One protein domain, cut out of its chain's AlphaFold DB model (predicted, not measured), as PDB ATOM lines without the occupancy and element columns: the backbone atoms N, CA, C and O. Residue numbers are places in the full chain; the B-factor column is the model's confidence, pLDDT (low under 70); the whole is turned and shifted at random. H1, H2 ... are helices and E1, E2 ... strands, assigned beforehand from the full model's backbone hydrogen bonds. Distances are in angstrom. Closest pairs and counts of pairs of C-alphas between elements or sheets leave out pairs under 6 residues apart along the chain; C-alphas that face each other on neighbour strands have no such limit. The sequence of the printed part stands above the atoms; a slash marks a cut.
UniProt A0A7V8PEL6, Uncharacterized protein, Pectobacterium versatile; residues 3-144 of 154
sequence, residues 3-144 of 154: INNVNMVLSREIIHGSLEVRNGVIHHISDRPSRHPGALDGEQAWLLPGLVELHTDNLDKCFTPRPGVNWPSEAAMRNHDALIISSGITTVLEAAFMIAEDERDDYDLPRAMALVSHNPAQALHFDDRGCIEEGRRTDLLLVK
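What this domain is: This is residues 3 to 144 of the 154 residues of an uncharacterized protein of Pectobacterium versatile (UniProt A0A7V8PEL6). The model has two unequal lobes: a larger one built round a strongly twisted, curled sheet of five strands, with the helical hairpin H3 and H4 grazing it through H4 and H5 following, and a small one made of the helix pair H1 and H2. Residues 50 to 56 lead out to the small lobe and residues 87 to 91 lead back. The printed part has 142 residues, with named elements in the order E1 E2 E3 E4 H1 H2 H3 H4 H5 E5. The sheet runs E3 E2 E1 E4 E5 and is mixed, and the class is mixed, helices and strands. The whole is only just loose, close to compact, with a radius of gyration of the C-alphas of 17.7 A and spans of 58 by 41 by 28 A.

Where its parts are: E1, residues 3 to 9, begins with C-alpha 3 at (331.057, 541.419, 349.449). E2, residues 14 to 22, measures 22.1 A and bends by 79 degrees at residue 17. E3 is residues 25 to 30, 15.0 A, and E4 residues 46 to 49. H1 is residues 57 to 63. H2, residues 73 to 86, measures 19.7 A from C-alpha 73 at (365.015, 533.464, 355.358). H3 is residues 92 to 101, 14.6 A, H4 residues 109 to 116 and H5 residues 118 to 123. E5, residues 140 to 143, ends with C-alpha 143 at (339.102, 548.043, 357.179).

How they stand to each other: E1, E2 and E3 form a meander, each strand the antiparallel neighbour of the one before, in two hairpins. N 5 and O 17 are 3.0 A apart between E1 and E2, and N 20 and O 28 are 2.8 A apart between E2 and E3. E1 and E4 are parallel, with N 47 and O 7 at 2.8 A. E4 and the edge strand E5 are antiparallel, with N 48 and O 141 at 2.9 A. Residues 3 to 4 of E1 also pair in parallel with residues 40 to 41. H4 only grazes the sheet; its closest C-alphas to E1 are those of Pro 110 and Val 9, 5.8 A. H3 and H4 touch as a helical hairpin, Ala 100 and Leu 109 being closest with C-alphas 4.9 A apart, at a shallow tilt of 32 degrees, only just short of steep, opposite ways. H4 and H5 meet only through their link. H1 and H2 touch at a steep tilt of 46 degrees, opposite ways, the closest C-alphas being those of Cys 62 and Ala 76, 4.8 A. Neither is on the sheet, and H2 and H3 are apart. Every O i to N i+4 pair is within hydrogen-bond range in H1, H2, H3 and H5; H4 has 2 of 4, beside 5 of 5 O i to N i+3 pairs.

The domain as a whole: The C-alphas farthest apart, those of Arg 35 and Gly 68, are 58.6 A apart. The printed part has no cut. The links E3 to E4 and H5 to E5 are long, with 15 and 16 residues. Mean pLDDT of the printed part is 83.0; 31 residues are under 70, among them residues 54 to 63, 73 to 78 and 83 to 92.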
ATOM      1  N   ILE A   3     330.927 540.611 348.231       97.06
ATOM      2  CA  ILE A   3     331.057 541.419 349.449       97.06
ATOM      3  C   ILE A   3     330.022 542.540 349.352       97.06
ATOM      4  O   ILE A   3     329.952 543.224 348.334       97.06
ATOM      5  N   ASN A   4     329.190 542.696 350.372       97.44
ATOM      6  CA  ASN A   4     328.060 543.615 350.410       97.44
ATOM      7  C   ASN A   4     328.265 544.696 351.472       97.44
ATOM      8  O   ASN A   4     329.048 544.493 352.394       97.44
ATOM      9  N   ASN A   5     327.506 545.789 351.391       96.81
ATOM     10  CA  ASN A   5     327.461 546.833 352.419       96.81
ATOM     11  C   ASN A   5     328.849 547.405 352.774       96.81
ATOM     12  O   ASN A   5     329.197 547.512 353.948       96.81
ATOM     13  N   VAL A   6     329.656 547.748 351.769       96.75
ATOM     14  CA  VAL A   6     331.015 548.291 351.944       96.75
ATOM     15  C   VAL A   6     331.160 549.671 351.318       96.75
ATOM     16  O   VAL A   6     330.541 549.955 350.293       96.75
ATOM     17  N   ASN A   7     332.018 550.503 351.910       96.94
ATOM     18  CA  ASN A   7     332.470 551.771 351.337       96.94
ATOM     19  C   ASN A   7     333.720 551.510 350.492       96.94
ATOM     20  O   ASN A   7     334.804 551.296 351.032       96.94
ATOM     21  N   MET A   8     333.563 551.457 349.174       97.19
ATOM     22  CA  MET A   8     334.625 551.116 348.233       97.19
ATOM     23  C   MET A   8     335.357 552.372 347.784       97.19
ATOM     24  O   MET A   8     334.736 553.281 347.238       97.19
ATOM     25  N   VAL A   9     336.674 552.400 347.979       96.31
ATOM     26  CA  VAL A   9     337.539 553.472 347.472       96.31
ATOM     27  C   VAL A   9     338.019 553.074 346.078       96.31
ATOM     28  O   VAL A   9     338.950 552.279 345.930       96.31
ATOM     29  N   LEU A  10     337.330 553.586 345.057       96.25
ATOM     30  CA  LEU A  10     337.712 553.424 343.655       96.25
ATOM     31  C   LEU A  10     338.819 554.428 343.298       96.25
ATOM     32  O   LEU A  10     339.248 555.229 344.126       96.25
ATOM     33  N   SER A  11     339.289 554.412 342.050       92.12
ATOM     34  CA  SER A  11     340.390 555.281 341.607       92.12
ATOM     35  C   SER A  11     340.066 556.780 341.637       92.12
ATOM     36  O   SER A  11     340.983 557.600 341.650       92.12
ATOM     37  N   ARG A  12     338.782 557.157 341.635       92.94
ATOM     38  CA  ARG A  12     338.337 558.563 341.550       92.94
ATOM     39  C   ARG A  12     337.230 558.942 342.518       92.94
ATOM     40  O   ARG A  12     336.918 560.118 342.642       92.94
ATOM     41  N   GLU A  13     336.596 557.962 343.139       95.50
ATOM     42  CA  GLU A  13     335.393 558.185 343.926       95.50
ATOM     43  C   GLU A  13     335.255 557.130 345.016       95.50
ATOM     44  O   GLU A  13     335.893 556.075 344.986       95.50
ATOM     45  N   ILE A  14     334.393 557.435 345.978       97.19
ATOM     46  CA  ILE A  14     333.980 556.505 347.016       97.19
ATOM     47  C   ILE A  14     332.522 556.172 346.751       97.19
ATOM     48  O   ILE A  14     331.680 557.070 346.722       97.19
ATOM     49  N   ILE A  15     332.216 554.888 346.611       97.31
ATOM     50  CA  ILE A  15     330.836 554.421 346.473       97.31
ATOM     51  C   ILE A  15     330.491 553.439 347.586       97.31
ATOM     52  O   ILE A  15     331.341 552.693 348.069       97.31
ATOM     53  N   HIS A  16     329.222 553.415 347.979       97.75
ATOM     54  CA  HIS A  16     328.707 552.428 348.917       97.75
ATOM     55  C   HIS A  16     327.929 551.351 348.164       97.75
ATOM     56  O   HIS A  16     327.017 551.677 347.412       97.75
ATOM     57  N   GLY A  17     328.233 550.071 348.379       97.56
ATOM     58  CA  GLY A  17     327.467 549.013 347.724       97.56
ATOM     59  C   GLY A  17     328.091 547.635 347.824       97.56
ATOM     60  O   GLY A  17     328.382 547.160 348.923       97.56
ATOM     61  N   SER A  18     328.233 546.962 346.682       97.94
ATOM     62  CA  SER A  18     328.704 545.578 346.622       97.94
ATOM     63  C   SER A  18     329.723 545.324 345.520       97.94
ATOM     64  O   SER A  18     329.718 545.972 344.475       97.94
ATOM     65  N   LEU A  19     330.586 544.338 345.763       97.69
ATOM     66  CA  LEU A  19     331.654 543.917 344.867       97.69
ATOM     67  C   LEU A  19     331.602 542.401 344.668       97.69
ATOM     68  O   LEU A  19     331.585 541.630 345.630       97.69
ATOM     69  N   GLU A  20     331.577 541.965 343.412       97.88
ATOM     70  CA  GLU A  20     331.633 540.559 343.029       97.88
ATOM     71  C   GLU A  20     333.042 540.173 342.578       97.88
ATOM     72  O   GLU A  20     333.634 540.795 341.700       97.88
ATOM     73  N   VAL A  21     333.543 539.077 343.141       96.69
ATOM     74  CA  VAL A  21     334.834 538.466 342.823       96.69
ATOM     75  C   VAL A  21     334.613 537.089 342.218       96.69
ATOM     76  O   VAL A  21     333.938 536.241 342.818       96.69
ATOM     77  N   ARG A  22     335.254 536.815 341.082       96.62
ATOM     78  CA  ARG A  22     335.331 535.475 340.485       96.62
ATOM     79  C   ARG A  22     336.781 535.140 340.167       96.62
ATOM     80  O   ARG A  22     337.474 535.937 339.555       96.62
ATOM     81  N   ASN A  23     337.236 533.959 340.586       94.94
ATOM     82  CA  ASN A  23     338.593 533.463 340.316       94.94
ATOM     83  C   ASN A  23     339.714 534.457 340.690       94.94
ATOM     84  O   ASN A  23     340.699 534.578 339.972       94.94
ATOM     85  N   GLY A  24     339.552 535.184 341.803       90.56
ATOM     86  CA  GLY A  24     340.529 536.180 342.262       90.56
ATOM     87  C   GLY A  24     340.561 537.479 341.447       90.56
ATOM     88  O   GLY A  24     341.503 538.250 341.595       90.56
ATOM     89  N   VAL A  25     339.556 537.721 340.600       96.06
ATOM     90  CA  VAL A  25     339.393 538.937 339.792       96.06
ATOM     91  C   VAL A  25     338.078 539.620 340.158       96.06
ATOM     92  O   VAL A  25     337.057 538.957 340.377       96.06
ATOM     93  N   ILE A  26     338.098 540.949 340.215       96.94
ATOM     94  CA  ILE A  26     336.909 541.777 340.410       96.94
ATOM     95  C   ILE A  26     336.071 541.680 339.137       96.94
ATOM     96  O   ILE A  26     336.475 542.145 338.075       96.94
ATOM     97  N   HIS A  27     334.914 541.035 339.230       97.69
ATOM     98  CA  HIS A  27     334.027 540.829 338.092       97.69
ATOM     99  C   HIS A  27     333.032 541.977 337.936       97.69
ATOM    100  O   HIS A  27     332.724 542.355 336.810       97.69
ATOM    101  N   HIS A  28     332.463 542.466 339.037       97.44
ATOM    102  CA  HIS A  28     331.414 543.479 338.978       97.44
ATOM    103  C   HIS A  28     331.446 544.383 340.207       97.44
ATOM    104  O   HIS A  28     331.585 543.890 341.332       97.44
ATOM    105  N   ILE A  29     331.265 545.685 339.998       97.69
ATOM    106  CA  ILE A  29     331.160 546.700 341.050       97.69
ATOM    107  C   ILE A  29     329.775 547.354 340.974       97.69
ATOM    108  O   ILE A  29     329.283 547.683 339.903       97.69
ATOM    109  N   SER A  30     329.119 547.530 342.121       97.50
ATOM    110  CA  SER A  30     327.766 548.086 342.214       97.50
ATOM    111  C   SER A  30     327.683 549.146 343.309       97.50
ATOM    112  O   SER A  30     328.081 548.889 344.442       97.50
ATOM    113  N   ASP A  31     327.053 550.282 343.004       97.25
ATOM    114  CA  ASP A  31     326.650 551.340 343.952       97.25
ATOM    115  C   ASP A  31     325.396 550.970 344.775       97.25
ATOM    116  O   ASP A  31     324.783 551.792 345.459       97.25
ATOM    117  N   ARG A  32     324.965 549.709 344.674       96.69
ATOM    118  CA  ARG A  32     323.825 549.145 345.395       96.69
ATOM    119  C   ARG A  32     324.208 547.855 346.103       96.69
ATOM    120  O   ARG A  32     325.010 547.076 345.565       96.69
ATOM    121  N   PRO A  33     323.573 547.568 347.251       95.00
ATOM    122  CA  PRO A  33     323.705 546.275 347.894       95.00
ATOM    123  C   PRO A  33     323.203 545.134 347.004       95.00
ATOM    124  O   PRO A  33     322.166 545.241 346.339       95.00
ATOM    125  N   SER A  34     323.907 544.008 347.035       95.81
ATOM    126  CA  SER A  34     323.463 542.774 346.393       95.81
ATOM    127  C   SER A  34     322.312 542.140 347.177       95.81
ATOM    128  O   SER A  34     322.285 542.168 348.407       95.81
ATOM    129  N   ARG A  35     321.368 541.523 346.459       94.62
ATOM    130  CA  ARG A  35     320.279 540.711 347.040       94.62
ATOM    131  C   ARG A  35     320.617 539.219 347.098       94.62
ATOM    132  O   ARG A  35     319.758 538.410 347.436       94.62
ATOM    133  N   HIS A  36     321.834 538.838 346.712       94.75
ATOM    134  CA  HIS A  36     322.236 537.440 346.667       94.75
ATOM    135  C   HIS A  36     322.339 536.867 348.097       94.75
ATOM    136  O   HIS A  36     323.111 537.403 348.890       94.75
ATOM    137  N   PRO A  37     321.641 535.764 348.440       90.94
ATOM    138  CA  PRO A  37     321.622 535.231 349.810       90.94
ATOM    139  C   PRO A  37     322.997 534.829 350.359       90.94
ATOM    140  O   PRO A  37     323.217 534.859 351.561       90.94
ATOM    141  N   GLY A  38     323.926 534.449 349.477       94.50
ATOM    142  CA  GLY A  38     325.309 534.104 349.833       94.50
ATOM    143  C   GLY A  38     326.296 535.278 349.829       94.50
ATOM    144  O   GLY A  38     327.499 535.033 349.777       94.50
ATOM    145  N   ALA A  39     325.826 536.529 349.769       96.62
ATOM    146  CA  ALA A  39     326.707 537.690 349.860       96.62
ATOM    147  C   ALA A  39     327.215 537.870 351.299       96.62
ATOM    148  O   ALA A  39     326.441 537.795 352.250       96.62
ATOM    149  N   LEU A  40     328.517 538.105 351.448       96.56
ATOM    150  CA  LEU A  40     329.147 538.385 352.734       96.56
ATOM    151  C   LEU A  40     328.877 539.837 353.118       96.56
ATOM    152  O   LEU A  40     329.090 540.732 352.303       96.56
ATOM    153  N   ASP A  41     328.429 540.074 354.345       96.38
ATOM    154  CA  ASP A  41     328.238 541.428 354.858       96.38
ATOM    155  C   ASP A  41     329.587 542.027 355.279       96.38
ATOM    156  O   ASP A  41     330.293 541.461 356.113       96.38
ATOM    157  N   GLY A  42     329.960 543.157 354.681       94.06
ATOM    158  CA  GLY A  42     331.146 543.925 355.043       94.06
ATOM    159  C   GLY A  42     330.923 544.880 356.214       94.06
ATOM    160  O   GLY A  42     331.862 545.569 356.606       94.06
ATOM    161  N   GLU A  43     329.713 544.927 356.783       94.69
ATOM    162  CA  GLU A  43     329.376 545.689 357.989       94.69
ATOM    163  C   GLU A  43     329.761 547.176 357.901       94.69
ATOM    164  O   GLU A  43     330.301 547.749 358.848       94.69
ATOM    165  N   GLN A  44     329.509 547.807 356.751       93.62
ATOM    166  CA  GLN A  44     329.816 549.222 356.499       93.62
ATOM    167  C   GLN A  44     331.320 549.556 356.560       93.62
ATOM    168  O   GLN A  44     331.699 550.726 356.636       93.62
ATOM    169  N   ALA A  45     332.196 548.549 356.526       91.94
ATOM    170  CA  ALA A  45     333.638 548.750 356.521       91.94
ATOM    171  C   ALA A  45     334.129 549.374 355.203       91.94
ATOM    172  O   ALA A  45     333.446 549.358 354.174       91.94
ATOM    173  N   TRP A  46     335.345 549.909 355.241       92.38
ATOM    174  CA  TRP A  46     336.046 550.414 354.068       92.38
ATOM    175  C   TRP A  46     336.657 549.255 353.286       92.38
ATOM    176  O   TRP A  46     337.391 548.452 353.859       92.38
ATOM    177  N   LEU A  47     336.375 549.174 351.990       94.44
ATOM    178  CA  LEU A  47     337.030 548.254 351.069       94.44
ATOM    179  C   LEU A  47     338.032 549.047 350.226       94.44
ATOM    180  O   LEU A  47     337.654 549.950 349.481       94.44
ATOM    181  N   LEU A  48     339.310 548.719 350.384       92.88
ATOM    182  CA  LEU A  48     340.444 549.465 349.842       92.88
ATOM    183  C   LEU A  48     341.277 548.564 348.921       92.88
ATOM    184  O   LEU A  48     341.292 547.344 349.131       92.88
ATOM    185  N   PRO A  49     341.986 549.118 347.922       90.31
ATOM    186  CA  PRO A  49     342.954 548.338 347.168       90.31
ATOM    187  C   PRO A  49     344.085 547.861 348.091       90.31
ATOM    188  O   PRO A  49     344.452 548.523 349.062       90.31
ATOM    189  N   GLY A  50     344.647 546.695 347.781       84.88
ATOM    190  CA  GLY A  50     345.840 546.185 348.440       84.88
ATOM    191  C   GLY A  50     346.997 547.165 348.280       84.88
ATOM    192  O   GLY A  50     347.200 547.736 347.209       84.88
ATOM    193  N   LEU A  51     347.750 547.381 349.353       82.56
ATOM    194  CA  LEU A  51     348.896 548.283 349.331       82.56
ATOM    195  C   LEU A  51     350.017 547.693 348.471       82.56
ATOM    196  O   LEU A  51     350.232 546.479 348.470       82.56
ATOM    197  N   VAL A  52     350.734 548.555 347.754       75.62
ATOM    198  CA  VAL A  52     351.890 548.163 346.941       75.62
ATOM    199  C   VAL A  52     353.084 548.959 347.439       75.62
ATOM    200  O   VAL A  52     353.149 550.168 347.260       75.62
ATOM    201  N   GLU A  53     354.015 548.272 348.094       72.75
ATOM    202  CA  GLU A  53     355.185 548.893 348.710       72.75
ATOM    203  C   GLU A  53     356.427 548.673 347.839       72.75
ATOM    204  O   GLU A  53     356.774 547.533 347.521       72.75
ATOM    205  N   LEU A  54     357.085 549.766 347.442       60.97
ATOM    206  CA  LEU A  54     358.277 549.731 346.585       60.97
ATOM    207  C   LEU A  54     359.579 549.575 347.364       60.97
ATOM    208  O   LEU A  54     360.587 549.215 346.760       60.97
ATOM    209  N   HIS A  55     359.578 549.794 348.680       63.94
ATOM    210  CA  HIS A  55     360.768 549.624 349.521       63.94
ATOM    211  C   HIS A  55     361.138 548.146 349.767       63.94
ATOM    212  O   HIS A  55     361.634 547.779 350.831       63.94
ATOM    213  N   THR A  56     360.924 547.261 348.788       52.53
ATOM    214  CA  THR A  56     361.354 545.854 348.854       52.53
ATOM    215  C   THR A  56     362.870 545.693 348.720       52.53
ATOM    216  O   THR A  56     363.400 544.655 349.111       52.53
ATOM    217  N   ASP A  57     363.602 546.738 348.315       53.44
ATOM    218  CA  ASP A  57     365.069 546.785 348.411       53.44
ATOM    219  C   ASP A  57     365.565 546.712 349.871       53.44
ATOM    220  O   ASP A  57     366.700 546.311 350.142       53.44
ATOM    221  N   ASN A  58     364.713 547.071 350.839       61.34
ATOM    222  CA  ASN A  58     364.994 546.883 352.257       61.34
ATOM    223  C   ASN A  58     364.991 545.396 352.655       61.34
ATOM    224  O   ASN A  58     365.766 544.981 353.522       61.34
ATOM    225  N   LEU A  59     364.161 544.575 352.006       62.12
ATOM    226  CA  LEU A  59     364.108 543.139 352.270       62.12
ATOM    227  C   LEU A  59     365.393 542.453 351.799       62.12
ATOM    228  O   LEU A  59     365.970 541.670 352.552       62.12
ATOM    229  N   ASP A  60     365.910 542.810 350.622       64.94
ATOM    230  CA  ASP A  60     367.168 542.260 350.100       64.94
ATOM    231  C   ASP A  60     368.355 542.524 351.042       64.94
ATOM    232  O   ASP A  60     369.202 541.648 351.241       64.94
ATOM    233  N   LYS A  61     368.377 543.680 351.720       63.88
ATOM    234  CA  LYS A  61     369.360 543.995 352.777       63.88
ATOM    235  C   LYS A  61     369.177 543.133 354.030       63.88
ATOM    236  O   LYS A  61     370.140 542.904 354.749       63.88
ATOM    237  N   CYS A  62     367.981 542.615 354.296       68.38
ATOM    238  CA  CYS A  62     367.756 541.663 355.388       68.38
ATOM    239  C   CYS A  62     368.235 540.248 355.026       68.38
ATOM    240  O   CYS A  62     368.714 539.524 355.899       68.38
ATOM    241  N   PHE A  63     368.153 539.861 353.748       69.12
ATOM    242  CA  PHE A  63     368.695 538.591 353.247       69.12
ATOM    243  C   PHE A  63     370.211 538.638 353.036       69.12
ATOM    244  O   PHE A  63     370.891 537.638 353.264       69.12
ATOM    245  N   THR A  64     370.742 539.799 352.649       79.94
ATOM    246  CA  THR A  64     372.168 540.040 352.393       79.94
ATOM    247  C   THR A  64     372.664 541.317 353.086       79.94
ATOM    248  O   THR A  64     372.998 542.302 352.429       79.94
ATOM    249  N   PRO A  65     372.768 541.326 354.431       68.69
ATOM    250  CA  PRO A  65     373.110 542.533 355.200       68.69
ATOM    251  C   PRO A  65     374.516 543.070 354.923       68.69
ATOM    252  O   PRO A  65     374.827 544.217 355.236       68.69
ATOM    253  N   ARG A  66     375.384 542.237 354.344       78.56
ATOM    254  CA  ARG A  66     376.683 542.629 353.799       78.56
ATOM    255  C   ARG A  66     377.056 541.706 352.634       78.56
ATOM    256  O   ARG A  66     376.622 540.551 352.631       78.56
ATOM    257  N   PRO A  67     377.876 542.172 351.674       78.69
ATOM    258  CA  PRO A  67     378.242 541.382 350.502       78.69
ATOM    259  C   PRO A  67     378.783 539.990 350.860       78.69
ATOM    260  O   PRO A  67     379.642 539.855 351.731       78.69
ATOM    261  N   GLY A  68     378.277 538.959 350.178       80.44
ATOM    262  CA  GLY A  68     378.729 537.569 350.324       80.44
ATOM    263  C   GLY A  68     378.158 536.799 351.520       80.44
ATOM    264  O   GLY A  68     378.570 535.662 351.744       80.44
ATOM    265  N   VAL A  69     377.225 537.373 352.286       75.56
ATOM    266  CA  VAL A  69     376.607 536.709 353.444       75.56
ATOM    267  C   VAL A  69     375.100 536.607 353.252       75.56
ATOM    268  O   VAL A  69     374.418 537.624 353.275       75.56
ATOM    269  N   ASN A  70     374.590 535.379 353.140       75.06
ATOM    270  CA  ASN A  70     373.154 535.097 353.114       75.06
ATOM    271  C   ASN A  70     372.650 534.775 354.523       75.06
ATOM    272  O   ASN A  70     373.177 533.879 355.187       75.06
ATOM    273  N   TRP A  71     371.630 535.497 354.978       64.75
ATOM    274  CA  TRP A  71     370.935 535.217 356.230       64.75
ATOM    275  C   TRP A  71     369.787 534.218 356.027       64.75
ATOM    276  O   TRP A  71     369.149 534.223 354.972       64.75
ATOM    277  N   PRO A  72     369.496 533.355 357.022       73.94
ATOM    278  CA  PRO A  72     368.353 532.448 356.960       73.94
ATOM    279  C   PRO A  72     367.042 533.213 356.754       73.94
ATOM    280  O   PRO A  72     366.780 534.192 357.452       73.94
ATOM    281  N   SER A  73     366.200 532.739 355.834       59.66
ATOM    282  CA  SER A  73     365.015 533.464 355.358       59.66
ATOM    283  C   SER A  73     364.043 533.868 356.465       59.66
ATOM    284  O   SER A  73     363.514 534.975 356.443       59.66
ATOM    285  N   GLU A  74     363.831 533.008 357.464       56.94
ATOM    286  CA  GLU A  74     362.951 533.328 358.593       56.94
ATOM    287  C   GLU A  74     363.519 534.466 359.456       56.94
ATOM    288  O   GLU A  74     362.793 535.377 359.850       56.94
ATOM    289  N   ALA A  75     364.826 534.450 359.723       68.31
ATOM    290  CA  ALA A  75     365.488 535.494 360.499       68.31
ATOM    291  C   ALA A  75     365.525 536.826 359.734       68.31
ATOM    292  O   ALA A  75     365.281 537.876 360.325       68.31
ATOM    293  N   ALA A  76     365.769 536.775 358.419       65.25
ATOM    294  CA  ALA A  76     365.703 537.936 357.537       65.25
ATOM    295  C   ALA A  76     364.301 538.567 357.544       65.25
ATOM    296  O   ALA A  76     364.182 539.780 357.703       65.25
ATOM    297  N   MET A  77     363.249 537.747 357.462       64.50
ATOM    298  CA  MET A  77     361.864 538.223 357.482       64.50
ATOM    299  C   MET A  77     361.483 538.849 358.831       64.50
ATOM    300  O   MET A  77     360.953 539.953 358.872       64.50
ATOM    301  N   ARG A  78     361.835 538.214 359.958       69.50
ATOM    302  CA  ARG A  78     361.584 538.776 361.301       69.50
ATOM    303  C   ARG A  78     362.304 540.108 361.523       69.50
ATOM    304  O   ARG A  78     361.763 541.000 362.169       69.50
ATOM    305  N   ASN A  79     363.527 540.236 361.009       73.38
ATOM    306  CA  ASN A  79     364.285 541.481 361.074       73.38
ATOM    307  C   ASN A  79     363.656 542.573 360.200       73.38
ATOM    308  O   ASN A  79     363.559 543.715 360.635       73.38
ATOM    309  N   HIS A  80     363.198 542.217 358.999       72.62
ATOM    310  CA  HIS A  80     362.460 543.127 358.132       72.62
ATOM    311  C   HIS A  80     361.204 543.665 358.832       72.62
ATOM    312  O   HIS A  80     361.040 544.880 358.926       72.62
ATOM    313  N   ASP A  81     360.382 542.789 359.413       71.88
ATOM    314  CA  ASP A  81     359.180 543.192 360.153       71.88
ATOM    315  C   ASP A  81     359.519 544.121 361.328       71.88
ATOM    316  O   ASP A  81     358.877 545.153 361.518       71.88
ATOM    317  N   ALA A  82     360.574 543.810 362.088       73.56
ATOM    318  CA  ALA A  82     361.039 544.662 363.180       73.56
ATOM    319  C   ALA A  82     361.521 546.044 362.694       73.56
ATOM    320  O   ALA A  82     361.252 547.048 363.355       73.56
ATOM    321  N   LEU A  83     362.197 546.117 361.541       68.06
ATOM    322  CA  LEU A  83     362.642 547.377 360.940       68.06
ATOM    323  C   LEU A  83     361.458 548.235 360.484       68.06
ATOM    324  O   LEU A  83     361.408 549.418 360.828       68.06
ATOM    325  N   ILE A  84     360.487 547.628 359.796       66.44
ATOM    326  CA  ILE A  84     359.221 548.261 359.405       66.44
ATOM    327  C   ILE A  84     358.534 548.855 360.644       66.44
ATOM    328  O   ILE A  84     358.323 550.065 360.706       66.44
ATOM    329  N   ILE A  85     358.357 548.063 361.705       57.97
ATOM    330  CA  ILE A  85     357.786 548.526 362.981       57.97
ATOM    331  C   ILE A  85     358.605 549.678 363.605       57.97
ATOM    332  O   ILE A  85     358.031 550.661 364.070       57.97
ATOM    333  N   SER A  86     359.940 549.587 363.614       53.47
ATOM    334  CA  SER A  86     360.825 550.573 364.265       53.47
ATOM    335  C   SER A  86     360.919 551.918 363.540       53.47
ATOM    336  O   SER A  86     361.135 552.948 364.174       53.47
ATOM    337  N   SER A  87     360.727 551.920 362.220       52.16
ATOM    338  CA  SER A  87     360.695 553.127 361.386       52.16
ATOM    339  C   SER A  87     359.388 553.923 361.513       52.16
ATOM    340  O   SER A  87     359.220 554.939 360.846       52.16
ATOM    341  N   GLY A  88     358.455 553.473 362.360       41.28
ATOM    342  CA  GLY A  88     357.120 554.057 362.469       41.28
ATOM    343  C   GLY A  88     356.200 553.679 361.307       41.28
ATOM    344  O   GLY A  88     355.073 554.166 361.247       41.28
ATOM    345  N   ILE A  89     356.636 552.779 360.418       53.09
ATOM    346  CA  ILE A  89     355.787 552.155 359.405       53.09
ATOM    347  C   ILE A  89     354.979 551.066 360.114       53.09
ATOM    348  O   ILE A  89     355.295 549.882 360.088       53.09
ATOM    349  N   THR A  90     353.938 551.489 360.822       48.72
ATOM    350  CA  THR A  90     352.982 550.577 361.457       48.72
ATOM    351  C   THR A  90     351.876 550.193 360.473       48.72
ATOM    352  O   THR A  90     351.440 549.044 360.493       48.72
ATOM    353  N   THR A  91     351.519 551.111 359.562       55.28
ATOM    354  CA  THR A  91     350.788 550.902 358.298       55.28
ATOM    355  C   THR A  91     350.835 552.175 357.418       55.28
ATOM    356  O   THR A  91     350.411 553.242 357.854       55.28
ATOM    357  N   VAL A  92     351.234 552.091 356.137       66.75
ATOM    358  CA  VAL A  92     351.040 553.204 355.158       66.75
ATOM    359  C   VAL A  92     349.556 553.535 354.931       66.75
ATOM    360  O   VAL A  92     349.196 554.627 354.498       66.75
ATOM    361  N   LEU A  93     348.686 552.590 355.294       74.38
ATOM    362  CA  LEU A  93     347.237 552.729 355.299       74.38
ATOM    363  C   LEU A  93     346.747 553.874 356.197       74.38
ATOM    364  O   LEU A  93     345.897 554.647 355.765       74.38
ATOM    365  N   GLU A  94     347.263 553.997 357.426       73.00
ATOM    366  CA  GLU A  94     346.802 555.048 358.344       73.00
ATOM    367  C   GLU A  94     347.244 556.431 357.852       73.00
ATOM    368  O   GLU A  94     346.482 557.385 357.947       73.00
ATOM    369  N   ALA A  95     348.432 556.540 357.245       74.06
ATOM    370  CA  ALA A  95     348.901 557.787 356.641       74.06
ATOM    371  C   ALA A  95     347.982 558.262 355.502       74.06
ATOM    372  O   ALA A  95     347.684 559.451 355.417       74.06
ATOM    373  N   ALA A  96     347.483 557.340 354.671       82.12
ATOM    374  CA  ALA A  96     346.522 557.673 353.621       82.12
ATOM    375  C   ALA A  96     345.199 558.210 354.197       82.12
ATOM    376  O   ALA A  96     344.653 559.171 353.662       82.12
ATOM    377  N   PHE A  97     344.704 557.641 355.304       82.12
ATOM    378  CA  PHE A  97     343.537 558.188 356.003       82.12
ATOM    379  C   PHE A  97     343.828 559.546 356.646       82.12
ATOM    380  O   PHE A  97     343.036 560.461 356.471       82.12
ATOM    381  N   MET A  98     344.963 559.702 357.333       72.00
ATOM    382  CA  MET A  98     345.335 560.963 357.983       72.00
ATOM    383  C   MET A  98     345.443 562.121 356.985       72.00
ATOM    384  O   MET A  98     344.909 563.188 357.252       72.00
ATOM    385  N   ILE A  99     346.084 561.910 355.831       72.00
ATOM    386  CA  ILE A  99     346.212 562.943 354.789       72.00
ATOM    387  C   ILE A  99     344.848 563.277 354.176       72.00
ATOM    388  O   ILE A  99     344.569 564.438 353.912       72.00
ATOM    389  N   ALA A 100     343.983 562.278 353.978       83.25
ATOM    390  CA  ALA A 100     342.631 562.497 353.465       83.25
ATOM    391  C   ALA A 100     341.695 563.215 354.460       83.25
ATOM    392  O   ALA A 100     340.631 563.690 354.067       83.25
ATOM    393  N   GLU A 101     342.050 563.245 355.747       79.44
ATOM    394  CA  GLU A 101     341.303 563.919 356.816       79.44
ATOM    395  C   GLU A 101     341.916 565.262 357.231       79.44
ATOM    396  O   GLU A 101     341.313 565.994 358.017       79.44
ATOM    397  N   ASP A 102     343.108 565.595 356.733       69.81
ATOM    398  CA  ASP A 102     343.771 566.852 357.048       69.81
ATOM    399  C   ASP A 102     343.146 567.993 356.242       69.81
ATOM    400  O   ASP A 102     343.415 568.167 355.058       69.81
ATOM    401  N   GLU A 103     342.335 568.820 356.903       71.56
ATOM    402  CA  GLU A 103     341.653 569.968 356.287       71.56
ATOM    403  C   GLU A 103     342.613 571.029 355.705       71.56
ATOM    404  O   GLU A 103     342.173 571.963 355.030       71.56
ATOM    405  N   ARG A 104     343.919 570.931 355.986       59.09
ATOM    406  CA  ARG A 104     344.948 571.823 355.430       59.09
ATOM    407  C   ARG A 104     345.408 571.393 354.038       59.09
ATOM    408  O   ARG A 104     346.004 572.215 353.341       59.09
ATOM    409  N   ASP A 105     345.146 570.147 353.652       57.09
ATOM    410  CA  ASP A 105     345.558 569.546 352.388       57.09
ATOM    411  C   ASP A 105     344.353 569.309 351.456       57.09
ATOM    412  O   ASP A 105     343.240 569.027 351.883       57.09
ATOM    413  N   ASP A 106     344.578 569.404 350.143       75.12
ATOM    414  CA  ASP A 106     343.559 569.147 349.104       75.12
ATOM    415  C   ASP A 106     343.611 567.682 348.624       75.12
ATOM    416  O   ASP A 106     343.744 567.373 347.429       75.12
ATOM    417  N   TYR A 107     343.614 566.753 349.581       75.06
ATOM    418  CA  TYR A 107     343.615 565.316 349.321       75.06
ATOM    419  C   TYR A 107     342.303 564.688 349.776       75.06
ATOM    420  O   TYR A 107     341.938 564.758 350.942       75.06
ATOM    421  N   ASP A 108     341.625 564.004 348.856       90.00
ATOM    422  CA  ASP A 108     340.572 563.059 349.202       90.00
ATOM    423  C   ASP A 108     341.151 561.646 349.392       90.00
ATOM    424  O   ASP A 108     342.306 561.352 349.058       90.00
ATOM    425  N   LEU A 109     340.345 560.743 349.956       90.88
ATOM    426  CA  LEU A 109     340.785 559.378 350.241       90.88
ATOM    427  C   LEU A 109     341.191 558.585 348.981       90.88
ATOM    428  O   LEU A 109     342.222 557.914 349.047       90.88
ATOM    429  N   PRO A 110     340.478 558.649 347.835       95.06
ATOM    430  CA  PRO A 110     340.962 558.066 346.581       95.06
ATOM    431  C   PRO A 110     342.364 558.541 346.184       95.06
ATOM    432  O   PRO A 110     343.237 557.717 345.891       95.06
ATOM    433  N   ARG A 111     342.620 559.855 346.222       91.19
ATOM    434  CA  ARG A 111     343.915 560.439 345.857       91.19
ATOM    435  C   ARG A 111     345.014 560.047 346.840       91.19
ATOM    436  O   ARG A 111     346.121 559.730 346.408       91.19
ATOM    437  N   ALA A 112     344.717 560.021 348.136       88.88
ATOM    438  CA  ALA A 112     345.659 559.566 349.155       88.88
ATOM    439  C   ALA A 112     345.980 558.068 348.999       88.88
ATOM    440  O   ALA A 112     347.141 557.666 349.055       88.88
ATOM    441  N   MET A 113     344.973 557.239 348.713       91.50
ATOM    442  CA  MET A 113     345.147 555.803 348.490       91.50
ATOM    443  C   MET A 113     345.978 555.502 347.236       91.50
ATOM    444  O   MET A 113     346.773 554.560 347.218       91.50
ATOM    445  N   ALA A 114     345.858 556.330 346.194       92.25
ATOM    446  CA  ALA A 114     346.676 556.203 344.994       92.25
ATOM    447  C   ALA A 114     348.184 556.327 345.290       92.25
ATOM    448  O   ALA A 114     348.978 555.635 344.655       92.25
ATOM    449  N   LEU A 115     348.589 557.131 346.282       88.31
ATOM    450  CA  LEU A 115     349.999 557.297 346.663       88.31
ATOM    451  C   LEU A 115     350.636 556.006 347.198       88.31
ATOM    452  O   LEU A 115     351.833 555.805 347.016       88.31
ATOM    453  N   VAL A 116     349.843 555.137 347.830       86.00
ATOM    454  CA  VAL A 116     350.320 553.944 348.559       86.00
ATOM    455  C   VAL A 116     349.923 552.618 347.894       86.00
ATOM    456  O   VAL A 116     350.191 551.537 348.420       86.00
ATOM    457  N   SER A 117     349.257 552.682 346.740       90.06
ATOM    458  CA  SER A 117     348.788 551.501 346.011       90.06
ATOM    459  C   SER A 117     348.917 551.681 344.495       90.06
ATOM    460  O   SER A 117     349.759 551.031 343.874       90.06
ATOM    461  N   HIS A 118     348.159 552.605 343.892       92.50
ATOM    462  CA  HIS A 118     348.143 552.795 342.435       92.50
ATOM    463  C   HIS A 118     349.491 553.244 341.862       92.50
ATOM    464  O   HIS A 118     350.004 552.618 340.937       92.50
ATOM    465  N   ASN A 119     350.073 554.316 342.402       92.38
ATOM    466  CA  ASN A 119     351.303 554.904 341.871       92.38
ATOM    467  C   ASN A 119     352.487 553.930 341.994       92.38
ATOM    468  O   ASN A 119     353.199 553.750 341.004       92.38
ATOM    469  N   PRO A 120     352.677 553.230 343.131       87.00
ATOM    470  CA  PRO A 120     353.619 552.120 343.214       87.00
ATOM    471  C   PRO A 120     353.371 550.998 342.198       87.00
ATOM    472  O   PRO A 120     354.308 550.555 341.537       87.00
ATOM    473  N   ALA A 121     352.119 550.555 342.027       88.69
ATOM    474  CA  ALA A 121     351.778 549.529 341.042       88.69
ATOM    475  C   ALA A 121     352.158 549.969 339.621       88.69
ATOM    476  O   ALA A 121     352.798 549.211 338.895       88.69
ATOM    477  N   GLN A 122     351.847 551.216 339.251       91.06
ATOM    478  CA  GLN A 122     352.231 551.781 337.958       91.06
ATOM    479  C   GLN A 122     353.746 551.891 337.783       91.06
ATOM    480  O   GLN A 122     354.253 551.555 336.714       91.06
ATOM    481  N   ALA A 123     354.474 552.321 338.816       87.50
ATOM    482  CA  ALA A 123     355.933 552.424 338.775       87.50
ATOM    483  C   ALA A 123     356.617 551.062 338.545       87.50
ATOM    484  O   ALA A 123     357.688 551.010 337.949       87.50
ATOM    485  N   LEU A 124     355.984 549.967 338.981       85.19
ATOM    486  CA  LEU A 124     356.435 548.590 338.744       85.19
ATOM    487  C   LEU A 124     355.832 547.938 337.494       85.19
ATOM    488  O   LEU A 124     356.102 546.764 337.242       85.19
ATOM    489  N   HIS A 125     355.023 548.664 336.721       89.38
ATOM    490  CA  HIS A 125     354.289 548.131 335.569       89.38
ATOM    491  C   HIS A 125     353.353 546.960 335.922       89.38
ATOM    492  O   HIS A 125     353.192 546.011 335.156       89.38
ATOM    493  N   PHE A 126     352.725 547.013 337.099       89.81
ATOM    494  CA  PHE A 126     351.614 546.130 337.432       89.81
ATOM    495  C   PHE A 126     350.302 546.711 336.908       89.81
ATOM    496  O   PHE A 126     349.722 547.620 337.502       89.81
ATOM    497  N   ASP A 127     349.804 546.131 335.819       90.12
ATOM    498  CA  ASP A 127     348.550 546.557 335.186       90.12
ATOM    499  C   ASP A 127     347.300 545.948 335.847       90.12
ATOM    500  O   ASP A 127     346.180 546.409 335.630       90.12
ATOM    501  N   ASP A 128     347.472 544.915 336.678       91.12
ATOM    502  CA  ASP A 128     346.383 544.103 337.224       91.12
ATOM    503  C   ASP A 128     345.996 544.445 338.674       91.12
ATOM    504  O   ASP A 128     345.054 543.852 339.188       91.12
ATOM    505  N   ARG A 129     346.680 545.376 339.354       90.56
ATOM    506  CA  ARG A 129     346.418 545.740 340.767       90.56
ATOM    507  C   ARG A 129     346.607 547.236 341.030       90.56
ATOM    508  O   ARG A 129     346.753 548.017 340.094       90.56
ATOM    509  N   GLY A 130     346.543 547.646 342.297       88.12
ATOM    510  CA  GLY A 130     346.753 549.036 342.726       88.12
ATOM    511  C   GLY A 130     345.487 549.904 342.772       88.12
ATOM    512  O   GLY A 130     345.510 551.008 343.307       88.12
ATOM    513  N   CYS A 131     344.370 549.412 342.231       93.50
ATOM    514  CA  CYS A 131     343.055 550.059 342.273       93.50
ATOM    515  C   CYS A 131     341.945 549.010 342.353       93.50
ATOM    516  O   CYS A 131     342.115 547.887 341.878       93.50
ATOM    517  N   ILE A 132     340.787 549.409 342.882       95.44
ATOM    518  CA  ILE A 132     339.546 548.640 342.772       95.44
ATOM    519  C   ILE A 132     338.873 549.017 341.451       95.44
ATOM    520  O   ILE A 132     338.270 550.081 341.350       95.44
ATOM    521  N   GLU A 133     338.989 548.158 340.441       95.62
ATOM    522  CA  GLU A 133     338.316 548.308 339.144       95.62
ATOM    523  C   GLU A 133     337.955 546.924 338.589       95.62
ATOM    524  O   GLU A 133     338.614 545.928 338.900       95.62
ATOM    525  N   GLU A 134     336.907 546.844 337.770       96.56
ATOM    526  CA  GLU A 134     336.525 545.592 337.111       96.56
ATOM    527  C   GLU A 134     337.653 545.070 336.210       96.56
ATOM    528  O   GLU A 134     338.363 545.829 335.552       96.56
ATOM    529  N   GLY A 135     337.844 543.752 336.201       95.94
ATOM    530  CA  GLY A 135     338.936 543.090 335.488       95.94
ATOM    531  C   GLY A 135     340.276 543.091 336.229       95.94
ATOM    532  O   GLY A 135     341.167 542.338 335.835       95.94
ATOM    533  N   ARG A 136     340.426 543.854 337.323       94.38
ATOM    534  CA  ARG A 136     341.638 543.830 338.158       94.38
ATOM    535  C   ARG A 136     341.621 542.688 339.171       94.38
ATOM    536  O   ARG A 136     340.574 542.177 339.577       94.38
ATOM    537  N   ARG A 137     342.812 542.288 339.604       91.94
ATOM    538  CA  ARG A 137     343.039 541.295 340.649       91.94
ATOM    539  C   ARG A 137     342.422 541.746 341.974       91.94
ATOM    540  O   ARG A 137     342.472 542.912 342.353       91.94
ATOM    541  N   THR A 138     341.851 540.795 342.705       86.94
ATOM    542  CA  THR A 138     341.240 541.001 344.023       86.94
ATOM    543  C   THR A 138     342.286 540.939 345.136       86.94
ATOM    544  O   THR A 138     342.248 540.064 345.999       86.94
ATOM    545  N   ASP A 139     343.211 541.893 345.129       85.56
ATOM    546  CA  ASP A 139     344.055 542.180 346.286       85.56
ATOM    547  C   ASP A 139     343.377 543.335 347.040       85.56
ATOM    548  O   ASP A 139     343.503 544.489 346.640       85.56
ATOM    549  N   LEU A 140     342.566 543.022 348.058       86.19
ATOM    550  CA  LEU A 140     341.693 543.986 348.745       86.19
ATOM    551  C   LEU A 140     341.905 543.960 350.261       86.19
ATOM    552  O   LEU A 140     342.144 542.905 350.847       86.19
ATOM    553  N   LEU A 141     341.736 545.116 350.901       87.19
ATOM    554  CA  LEU A 141     341.735 545.275 352.353       87.19
ATOM    555  C   LEU A 141     340.340 545.686 352.824       87.19
ATOM    556  O   LEU A 141     339.786 546.664 352.329       87.19
ATOM    557  N   LEU A 142     339.786 544.963 353.800       87.00
ATOM    558  CA  LEU A 142     338.557 545.347 354.495       87.00
ATOM    559  C   LEU A 142     338.924 545.961 355.852       87.00
ATOM    560  O   LEU A 142     339.488 545.281 356.708       87.00
ATOM    561  N   VAL A 143     338.616 547.241 356.050       86.31
ATOM    562  CA  VAL A 143     339.102 548.043 357.179       86.31
ATOM    563  C   VAL A 143     337.930 548.643 357.947       86.31
ATOM    564  O   VAL A 143     337.156 549.444 357.424       86.31
ATOM    565  N   LYS A 144     337.816 548.293 359.231       84.75
ATOM    566  CA  LYS A 144     336.909 548.961 360.172       84.75
ATOM    567  C   LYS A 144     337.690 550.024 360.934       84.75
ATOM    568  O   LYS A 144     338.537 549.686 361.759       84.75
TER     569      LYS A 144